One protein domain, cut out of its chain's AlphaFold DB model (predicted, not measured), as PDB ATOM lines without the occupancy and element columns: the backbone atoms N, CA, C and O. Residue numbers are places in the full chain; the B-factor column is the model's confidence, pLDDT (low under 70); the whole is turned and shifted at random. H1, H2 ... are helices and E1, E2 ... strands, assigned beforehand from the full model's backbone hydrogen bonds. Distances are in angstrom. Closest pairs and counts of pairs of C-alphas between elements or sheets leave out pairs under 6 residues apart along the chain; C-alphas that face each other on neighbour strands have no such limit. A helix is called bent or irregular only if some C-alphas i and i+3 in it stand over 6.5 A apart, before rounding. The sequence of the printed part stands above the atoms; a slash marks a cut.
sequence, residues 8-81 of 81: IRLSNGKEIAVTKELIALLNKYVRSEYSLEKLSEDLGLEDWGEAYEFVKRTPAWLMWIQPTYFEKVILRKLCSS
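Overview. This is residues 8 to 81 of the 81 residues of an uncharacterized protein of Desulfurococcaceae archaeon (UniProt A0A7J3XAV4). A small helical body has H1 near its middle, H4 packed on H1, and the pair H2 and H3 at about a right angle to one side. H5 leads away from H1 as an arm whose free end, residues 76 to 81, sticks out; before H1 the backbone folds back, residues 8 to 9 pairing antiparallel with residues 15 to 16 of E1. The 74 printed residues run E1, H1, H2, H3, H4, H5, one named strand and five named helices: mostly helix. The whole is compact, with a radius of gyration of the C-alphas of 12.4 A and spans of 35 by 29 by 17 A.

Arrangement. Start at E1, residues 15 to 17, which pairs with no named strand and meets H1, residues 20 to 31, only through their link. Next look at H2, residues 36 to 43: it is close to H1 but not clearly touching, closest at C-alphas 29 and 39, 7.5 A. H3, residues 48 to 57, touches H2 about perpendicular, at 78 degrees, closest at C-alphas 37 and 48, 4.7 A. H4, residues 60 to 64, touches H1, closest at C-alphas 26 and 63, 5.0 A. In H5, residues 67 to 79, residues 67 to 71 touch residues 20 to 24 of H1, closest at C-alphas 20 and 67, 5.1 A, at a steep tilt of 56 degrees, opposite ways. H1, H2 and H3 have every O i to N i+4 pair within hydrogen-bond range; H4 has 0 of 1, with 2 of 2 O i to N i+3 pairs, and H5 has 7 of 9.

Along the chain. Find C-alpha 15 at (132.053, 39.702, 53.586), where E1 begins its 6.4 A. H1 runs 16.5 A from C-alpha 20 at (126.424, 41.177, 68.079); H2 runs 10.3 A, H3 14.3 A and H4 7.0 A. H5 runs 16.8 A to C-alpha 79 at (141.511, 41.969, 68.468) and is only just irregular: C-alphas 72 and 75 are 6.6 A apart.

Size, cuts and confidence. Look to Glu 33 and Ser 81 for the two C-alphas farthest apart, 37.3 A. The printed part has no cut, and its five links are tight. Mean pLDDT of the printed part is 92.9; only residue 81, the chain's last, is under 70.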
ATOM      1  N   ILE A   8     132.938  36.846  58.147       96.12
ATOM      2  CA  ILE A   8     132.742  35.580  57.441       96.12
ATOM      3  C   ILE A   8     132.742  35.895  55.949       96.12
ATOM      4  O   ILE A   8     131.909  36.663  55.469       96.12
ATOM      5  N   ARG A   9     133.698  35.312  55.224       96.62
ATOM      6  CA  ARG A   9     133.895  35.550  53.791       96.62
ATOM      7  C   ARG A   9     133.293  34.424  52.960       96.62
ATOM      8  O   ARG A   9     133.674  33.263  53.141       96.62
ATOM      9  N   LEU A  10     132.393  34.770  52.046       96.62
ATOM     10  CA  LEU A  10     131.769  33.851  51.094       96.62
ATOM     11  C   LEU A  10     132.651  33.629  49.855       96.62
ATOM     12  O   LEU A  10     133.627  34.344  49.626       96.62
ATOM     13  N   SER A  11     132.322  32.617  49.051       93.50
ATOM     14  CA  SER A  11     133.059  32.257  47.830       93.50
ATOM     15  C   SER A  11     133.031  33.350  46.762       93.50
ATOM     16  O   SER A  11     134.018  33.529  46.053       93.50
ATOM     17  N   ASN A  12     131.941  34.113  46.695       92.62
ATOM     18  CA  ASN A  12     131.778  35.248  45.788       92.62
ATOM     19  C   ASN A  12     132.493  36.529  46.263       92.62
ATOM     20  O   ASN A  12     132.364  37.576  45.635       92.62
ATOM     21  N   GLY A  13     133.237  36.466  47.370       94.44
ATOM     22  CA  GLY A  13     133.976  37.598  47.926       94.44
ATOM     23  C   GLY A  13     133.158  38.517  48.832       94.44
ATOM     24  O   GLY A  13     133.747  39.412  49.436       94.44
ATOM     25  N   LYS A  14     131.844  38.289  48.989       94.94
ATOM     26  CA  LYS A  14     131.020  39.014  49.967       94.94
ATOM     27  C   LYS A  14     131.533  38.726  51.381       94.94
ATOM     28  O   LYS A  14     131.850  37.585  51.732       94.94
ATOM     29  N   GLU A  15     131.618  39.771  52.193       96.12
ATOM     30  CA  GLU A  15     132.053  39.702  53.586       96.12
ATOM     31  C   GLU A  15     130.913  40.121  54.501       96.12
ATOM     32  O   GLU A  15     130.279  41.155  54.298       96.12
ATOM     33  N   ILE A  16     130.658  39.305  55.519       96.38
ATOM     34  CA  ILE A  16     129.620  39.554  56.512       96.38
ATOM     35  C   ILE A  16     130.314  39.799  57.844       96.38
ATOM     36  O   ILE A  16     130.977  38.908  58.381       96.38
ATOM     37  N   ALA A  17     130.176  41.016  58.366       95.06
ATOM     38  CA  ALA A  17     130.732  41.399  59.655       95.06
ATOM     39  C   ALA A  17     130.103  40.576  60.782       95.06
ATOM     40  O   ALA A  17     128.882  40.527  60.933       95.06
ATOM     41  N   VAL A  18     130.942  39.954  61.606       94.75
ATOM     42  CA  VAL A  18     130.499  39.205  62.779       94.75
ATOM     43  C   VAL A  18     130.244  40.191  63.912       94.75
ATOM     44  O   VAL A  18     131.109  40.442  64.748       94.75
ATOM     45  N   THR A  19     129.046  40.772  63.911       94.31
ATOM     46  CA  THR A  19     128.571  41.693  64.948       94.31
ATOM     47  C   THR A  19     127.706  40.978  65.982       94.31
ATOM     48  O   THR A  19     127.304  39.826  65.812       94.31
ATOM     49  N   LYS A  20     127.365  41.673  67.069       94.06
ATOM     50  CA  LYS A  20     126.424  41.177  68.079       94.06
ATOM     51  C   LYS A  20     125.059  40.831  67.479       94.06
ATOM     52  O   LYS A  20     124.454  39.831  67.865       94.06
ATOM     53  N   GLU A  21     124.590  41.644  66.541       95.38
ATOM     54  CA  GLU A  21     123.330  41.466  65.823       95.38
ATOM     55  C   GLU A  21     123.381  40.190  64.984       95.38
ATOM     56  O   GLU A  21     122.436  39.402  65.029       95.38
ATOM     57  N   LEU A  22     124.515  39.920  64.320       96.25
ATOM     58  CA  LEU A  22     124.711  38.662  63.603       96.25
ATOM     59  C   LEU A  22     124.642  37.460  64.549       96.25
ATOM     60  O   LEU A  22     123.962  36.484  64.248       96.25
ATOM     61  N   ILE A  23     125.297  37.521  65.715       96.50
ATOM     62  CA  ILE A  23     125.219  36.435  66.706       96.50
ATOM     63  C   ILE A  23     123.776  36.221  67.174       96.50
ATOM     64  O   ILE A  23     123.333  35.080  67.303       96.50
ATOM     65  N   ALA A  24     123.018  37.296  67.404       95.94
ATOM     66  CA  ALA A  24     121.612  37.202  67.786       95.94
ATOM     67  C   ALA A  24     120.759  36.556  66.680       95.94
ATOM     68  O   ALA A  24     119.925  35.695  66.975       95.94
ATOM     69  N   LEU A  25     121.005  36.913  65.418       96.75
ATOM     70  CA  LEU A  25     120.360  36.305  64.258       96.75
ATOM     71  C   LEU A  25     120.706  34.815  64.134       96.75
ATOM     72  O   LEU A  25     119.807  33.991  63.995       96.75
ATOM     73  N   LEU A  26     121.981  34.446  64.278       96.56
ATOM     74  CA  LEU A  26     122.439  33.053  64.255       96.56
ATOM     75  C   LEU A  26     121.840  32.223  65.399       96.56
ATOM     76  O   LEU A  26     121.426  31.085  65.195       96.56
ATOM     77  N   ASN A  27     121.754  32.796  66.603       95.88
ATOM     78  CA  ASN A  27     121.082  32.174  67.745       95.88
ATOM     79  C   ASN A  27     119.601  31.907  67.433       95.88
ATOM     80  O   ASN A  27     119.091  30.841  67.774       95.88
ATOM     81  N   LYS A  28     118.907  32.864  66.802       95.19
ATOM     82  CA  LYS A  28     117.512  32.699  66.373       95.19
ATOM     83  C   LYS A  28     117.393  31.616  65.301       95.19
ATOM     84  O   LYS A  28     116.527  30.757  65.424       95.19
ATOM     85  N   TYR A  29     118.292  31.620  64.317       95.38
ATOM     86  CA  TYR A  29     118.347  30.622  63.252       95.38
ATOM     87  C   TYR A  29     118.428  29.188  63.797       95.38
ATOM     88  O   TYR A  29     117.656  28.336  63.376       95.38
ATOM     89  N   VAL A  30     119.301  28.917  64.777       94.38
ATOM     90  CA  VAL A  30     119.476  27.546  65.305       94.38
ATOM     91  C   VAL A  30     118.462  27.132  66.377       94.38
ATOM     92  O   VAL A  30     118.378  25.949  66.704       94.38
ATOM     93  N   ARG A  31     117.715  28.074  66.967       92.25
ATOM     94  CA  ARG A  31     116.777  27.809  68.083       92.25
ATOM     95  C   ARG A  31     115.306  27.910  67.697       92.25
ATOM     96  O   ARG A  31     114.442  27.752  68.556       92.25
ATOM     97  N   SER A  32     114.998  28.240  66.453       91.50
ATOM     98  CA  SER A  32     113.630  28.442  65.982       91.50
ATOM     99  C   SER A  32     113.460  27.838  64.597       91.50
ATOM    100  O   SER A  32     114.439  27.595  63.897       91.50
ATOM    101  N   GLU A  33     112.213  27.610  64.190       84.50
ATOM    102  CA  GLU A  33     111.908  27.297  62.795       84.50
ATOM    103  C   GLU A  33     112.265  28.517  61.940       84.50
ATOM    104  O   GLU A  33     111.567  29.533  61.945       84.50
ATOM    105  N   TYR A  34     113.420  28.452  61.281       91.50
ATOM    106  CA  TYR A  34     114.003  29.569  60.556       91.50
ATOM    107  C   TYR A  34     114.584  29.060  59.236       91.50
ATOM    108  O   TYR A  34     115.495  28.230  59.223       91.50
ATOM    109  N   SER A  35     114.027  29.521  58.115       95.94
ATOM    110  CA  SER A  35     114.403  29.028  56.789       95.94
ATOM    111  C   SER A  35     115.639  29.741  56.234       95.94
ATOM    112  O   SER A  35     116.008  30.831  56.682       95.94
ATOM    113  N   LEU A  36     116.289  29.126  55.243       96.44
ATOM    114  CA  LEU A  36     117.441  29.727  54.565       96.44
ATOM    115  C   LEU A  36     117.038  30.939  53.720       96.44
ATOM    116  O   LEU A  36     117.814  31.878  53.606       96.44
ATOM    117  N   GLU A  37     115.816  30.959  53.191       96.94
ATOM    118  CA  GLU A  37     115.246  32.105  52.479       96.94
ATOM    119  C   GLU A  37     115.116  33.304  53.421       96.94
ATOM    120  O   GLU A  37     115.614  34.384  53.111       96.94
ATOM    121  N   LYS A  38     114.544  33.108  54.618       96.31
ATOM    122  CA  LYS A  38     114.452  34.186  55.613       96.31
ATOM    123  C   LYS A  38     115.836  34.666  56.045       96.31
ATOM    124  O   LYS A  38     116.040  35.863  56.222       96.31
ATOM    125  N   LEU A  39     116.785  33.740  56.199       96.69
ATOM    126  CA  LEU A  39     118.162  34.073  56.571       96.69
ATOM    127  C   LEU A  39     118.843  34.897  55.486       96.69
ATOM    128  O   LEU A  39     119.538  35.856  55.803       96.69
ATOM    129  N   SER A  40     118.613  34.538  54.224       96.81
ATOM    130  CA  SER A  40     119.094  35.287  53.071       96.81
ATOM    131  C   SER A  40     118.584  36.721  53.102       96.81
ATOM    132  O   SER A  40     119.377  37.655  53.025       96.81
ATOM    133  N   GLU A  41     117.273  36.901  53.280       96.50
ATOM    134  CA  GLU A  41     116.645  38.222  53.361       96.50
ATOM    135  C   GLU A  41     117.215  39.063  54.510       96.50
ATOM    136  O   GLU A  41     117.601  40.211  54.298       96.50
ATOM    137  N   ASP A  42     117.299  38.491  55.716       96.38
ATOM    138  CA  ASP A  42     117.761  39.206  56.912       96.38
ATOM    139  C   ASP A  42     119.262  39.567  56.827       96.38
ATOM    140  O   ASP A  42     119.701  40.521  57.472       96.38
ATOM    141  N   LEU A  43     120.048  38.841  56.018       95.56
ATOM    142  CA  LEU A  43     121.476  39.089  55.776       95.56
ATOM    143  C   LEU A  43     121.771  39.898  54.499       95.56
ATOM    144  O   LEU A  43     122.936  40.213  54.248       95.56
ATOM    145  N   GLY A  44     120.765  40.230  53.683       95.00
ATOM    146  CA  GLY A  44     120.979  40.885  52.385       95.00
ATOM    147  C   GLY A  44     121.739  40.006  51.379       95.00
ATOM    148  O   GLY A  44     122.578  40.487  50.608       95.00
ATOM    149  N   LEU A  45     121.495  38.699  51.428       96.12
ATOM    150  CA  LEU A  45     122.046  37.717  50.500       96.12
ATOM    151  C   LEU A  45     121.125  37.538  49.291       96.12
ATOM    152  O   LEU A  45     119.926  37.811  49.368       96.12
ATOM    153  N   GLU A  46     121.706  37.120  48.168       94.44
ATOM    154  CA  GLU A  46     120.995  37.020  46.885       94.44
ATOM    155  C   GLU A  46     119.933  35.919  46.892       94.44
ATOM    156  O   GLU A  46     118.839  36.112  46.361       94.44
ATOM    157  N   ASP A  47     120.240  34.778  47.510       95.56
ATOM    158  CA  ASP A  47     119.347  33.632  47.580       95.56
ATOM    159  C   ASP A  47     119.644  32.702  48.772       95.56
ATOM    160  O   ASP A  47     120.613  32.840  49.529       95.56
ATOM    161  N   TRP A  48     118.789  31.688  48.924       96.56
ATOM    162  CA  TRP A  48     118.952  30.644  49.936       96.56
ATOM    163  C   TRP A  48     120.282  29.878  49.802       96.56
ATOM    164  O   TRP A  48     120.759  29.312  50.789       96.56
ATOM    165  N   GLY A  49     120.888  29.849  48.610       97.38
ATOM    166  CA  GLY A  49     122.175  29.219  48.337       97.38
ATOM    167  C   GLY A  49     123.331  29.984  48.977       97.38
ATOM    168  O   GLY A  49     124.162  29.373  49.654       97.38
ATOM    169  N   GLU A  50     123.345  31.315  48.861       96.94
ATOM    170  CA  GLU A  50     124.275  32.174  49.604       96.94
ATOM    171  C   GLU A  50     124.101  31.999  51.120       96.94
ATOM    172  O   GLU A  50     125.088  31.865  51.849       96.94
ATOM    173  N   ALA A  51     122.857  31.941  51.610       97.44
ATOM    174  CA  ALA A  51     122.585  31.713  53.030       97.44
ATOM    175  C   ALA A  51     123.094  30.343  53.506       97.44
ATOM    176  O   ALA A  51     123.681  30.226  54.585       97.44
ATOM    177  N   TYR A  52     122.928  29.301  52.688       97.25
ATOM    178  CA  TYR A  52     123.468  27.976  52.974       97.25
ATOM    179  C   TYR A  52     125.000  27.983  53.028       97.25
ATOM    180  O   TYR A  52     125.591  27.417  53.953       97.25
ATOM    181  N   GLU A  53     125.660  28.645  52.071       97.75
ATOM    182  CA  GLU A  53     127.115  28.796  52.083       97.75
ATOM    183  C   GLU A  53     127.587  29.524  53.348       97.75
ATOM    184  O   GLU A  53     128.515  29.064  54.023       97.75
ATOM    185  N   PHE A  54     126.920  30.623  53.699       97.69
ATOM    186  CA  PHE A  54     127.200  31.386  54.908       97.69
ATOM    187  C   PHE A  54     127.144  30.503  56.159       97.69
ATOM    188  O   PHE A  54     128.103  30.476  56.937       97.69
ATOM    189  N   VAL A  55     126.078  29.715  56.328       96.44
ATOM    190  CA  VAL A  55     125.936  28.795  57.467       96.44
ATOM    191  C   VAL A  55     127.068  27.767  57.495       96.44
ATOM    192  O   VAL A  55     127.641  27.531  58.556       96.44
ATOM    193  N   LYS A  56     127.454  27.190  56.347       96.25
ATOM    194  CA  LYS A  56     128.562  26.216  56.283       96.25
ATOM    195  C   LYS A  56     129.907  26.805  56.684       96.25
ATOM    196  O   LYS A  56     130.736  26.099  57.254       96.25
ATOM    197  N   ARG A  57     130.154  28.068  56.338       96.62
ATOM    198  CA  ARG A  57     131.401  28.767  56.674       96.62
ATOM    199  C   ARG A  57     131.410  29.304  58.094       96.62
ATOM    200  O   ARG A  57     132.486  29.516  58.642       96.62
ATOM    201  N   THR A  58     130.236  29.517  58.677       96.44
ATOM    202  CA  THR A  58     130.076  29.982  60.050       96.44
ATOM    203  C   THR A  58     130.512  28.880  61.019       96.44
ATOM    204  O   THR A  58     129.888  27.818  61.065       96.44
ATOM    205  N   PRO A  59     131.546  29.103  61.851       94.69
ATOM    206  CA  PRO A  59     131.884  28.161  62.904       94.69
ATOM    207  C   PRO A  59     130.694  27.920  63.835       94.69
ATOM    208  O   PRO A  59     130.113  28.869  64.361       94.69
ATOM    209  N   ALA A  60     130.368  26.650  64.093       93.69
ATOM    210  CA  ALA A  60     129.191  26.276  64.880       93.69
ATOM    211  C   ALA A  60     129.122  27.005  66.233       93.69
ATOM    212  O   ALA A  60     128.054  27.452  66.637       93.69
ATOM    213  N   TRP A  61     130.258  27.200  66.910       94.00
ATOM    214  CA  TRP A  61     130.306  27.882  68.206       94.00
ATOM    215  C   TRP A  61     129.764  29.322  68.163       94.00
ATOM    216  O   TRP A  61     129.156  29.744  69.144       94.00
ATOM    217  N   LEU A  62     129.877  30.052  67.042       94.38
ATOM    218  CA  LEU A  62     129.287  31.394  66.907       94.38
ATOM    219  C   LEU A  62     127.756  31.375  67.004       94.38
ATOM    220  O   LEU A  62     127.160  32.341  67.470       94.38
ATOM    221  N   MET A  63     127.112  30.272  66.617       93.88
ATOM    222  CA  MET A  63     125.653  30.140  66.656       93.88
ATOM    223  C   MET A  63     125.114  29.822  68.056       93.88
ATOM    224  O   MET A  63     123.921  29.975  68.304       93.88
ATOM    225  N   TRP A  64     125.978  29.381  68.975       93.06
ATOM    226  CA  TRP A  64     125.580  28.926  70.313       93.06
ATOM    227  C   TRP A  64     126.018  29.863  71.439       93.06
ATOM    228  O   TRP A  64     125.456  29.798  72.535       93.06
ATOM    229  N   ILE A  65     126.986  30.748  71.191       94.19
ATOM    230  CA  ILE A  65     127.395  31.757  72.173       94.19
ATOM    231  C   ILE A  65     126.325  32.835  72.352       94.19
ATOM    232  O   ILE A  65     125.589  33.178  71.429       94.19
ATOM    233  N   GLN A  66     126.278  33.414  73.553       93.81
ATOM    234  CA  GLN A  66     125.419  34.560  73.831       93.81
ATOM    235  C   GLN A  66     125.957  35.822  73.127       93.81
ATOM    236  O   GLN A  66     127.159  36.092  73.228       93.81
ATOM    237  N   PRO A  67     125.100  36.655  72.500       92.81
ATOM    238  CA  PRO A  67     125.533  37.863  71.788       92.81
ATOM    239  C   PRO A  67     126.359  38.830  72.649       92.81
ATOM    240  O   PRO A  67     127.372  39.370  72.214       92.81
ATOM    241  N   THR A  68     125.969  39.007  73.911       91.25
ATOM    242  CA  THR A  68     126.677  39.867  74.873       91.25
ATOM    243  C   THR A  68     128.044  39.314  75.273       91.25
ATOM    244  O   THR A  68     128.960  40.087  75.551       91.25
ATOM    245  N   TYR A  69     128.199  37.988  75.303       92.31
ATOM    246  CA  TYR A  69     129.480  37.346  75.581       92.31
ATOM    247  C   TYR A  69     130.449  37.520  74.406       92.31
ATOM    248  O   TYR A  69     131.627  37.809  74.622       92.31
ATOM    249  N   PHE A  70     129.951  37.418  73.170       92.25
ATOM    250  CA  PHE A  70     130.750  37.673  71.972       92.25
ATOM    251  C   PHE A  70     131.348  39.087  71.978       92.25
ATOM    252  O   PHE A  70     132.568  39.242  71.907       92.25
ATOM    253  N   GLU A  71     130.491  40.093  72.161       86.75
ATOM    254  CA  GLU A  71     130.863  41.511  72.162       86.75
ATOM    255  C   GLU A  71     131.906  41.842  73.244       86.75
ATOM    256  O   GLU A  71     132.909  42.498  72.978       86.75
ATOM    257  N   LYS A  72     131.704  41.352  74.473       85.06
ATOM    258  CA  LYS A  72     132.544  41.731  75.622       85.06
ATOM    259  C   LYS A  72     133.841  40.937  75.747       85.06
ATOM    260  O   LYS A  72     134.813  41.448  76.304       85.06
ATOM    261  N   VAL A  73     133.845  39.677  75.314       86.38
ATOM    262  CA  VAL A  73     134.938  38.737  75.611       86.38
ATOM    263  C   VAL A  73     135.638  38.274  74.346       86.38
ATOM    264  O   VAL A  73     136.864  38.340  74.273       86.38
ATOM    265  N   ILE A  74     134.882  37.795  73.356       87.06
ATOM    266  CA  ILE A  74     135.466  37.179  72.162       87.06
ATOM    267  C   ILE A  74     136.104  38.231  71.261       87.06
ATOM    268  O   ILE A  74     137.272  38.066  70.917       87.06
ATOM    269  N   LEU A  75     135.406  39.332  70.956       84.94
ATOM    270  CA  LEU A  75     135.975  40.423  70.153       84.94
ATOM    271  C   LEU A  75     137.266  40.954  70.770       84.94
ATOM    272  O   LEU A  75     138.284  41.050  70.093       84.94
ATOM    273  N   ARG A  76     137.267  41.195  72.088       84.25
ATOM    274  CA  ARG A  76     138.472  41.640  72.792       84.25
ATOM    275  C   ARG A  76     139.625  40.658  72.602       84.25
ATOM    276  O   ARG A  76     140.729  41.098  72.325       84.25
ATOM    277  N   LYS A  77     139.394  39.350  72.730       85.19
ATOM    278  CA  LYS A  77     140.447  38.340  72.532       85.19
ATOM    279  C   LYS A  77     140.954  38.287  71.092       85.19
ATOM    280  O   LYS A  77     142.161  38.214  70.901       85.19
ATOM    281  N   LEU A  78     140.055  38.339  70.110       83.38
ATOM    282  CA  LEU A  78     140.408  38.296  68.688       83.38
ATOM    283  C   LEU A  78     141.210  39.527  68.252       83.38
ATOM    284  O   LEU A  78     142.112  39.404  67.436       83.38
ATOM    285  N   CYS A  79     140.906  40.689  68.831       80.62
ATOM    286  CA  CYS A  79     141.511  41.969  68.468       80.62
ATOM    287  C   CYS A  79     142.677  42.402  69.368       80.62
ATOM    288  O   CYS A  79     143.270  43.448  69.132       80.62
ATOM    289  N   SER A  80     142.988  41.637  70.421       70.06
ATOM    290  CA  SER A  80     144.157  41.879  71.286       70.06
ATOM    291  C   SER A  80     145.383  41.049  70.876       70.06
ATOM    292  O   SER A  80     146.306  40.928  71.680       70.06
ATOM    293  N   SER A  81     145.365  40.428  69.690       55.12
ATOM    294  CA  SER A  81     146.503  39.690  69.114       55.12
ATOM    295  C   SER A  81     147.232  40.515  68.065       55.12
ATOM    296  O   SER A  81     146.546  41.285  67.360       55.12
TER     297      SER A  81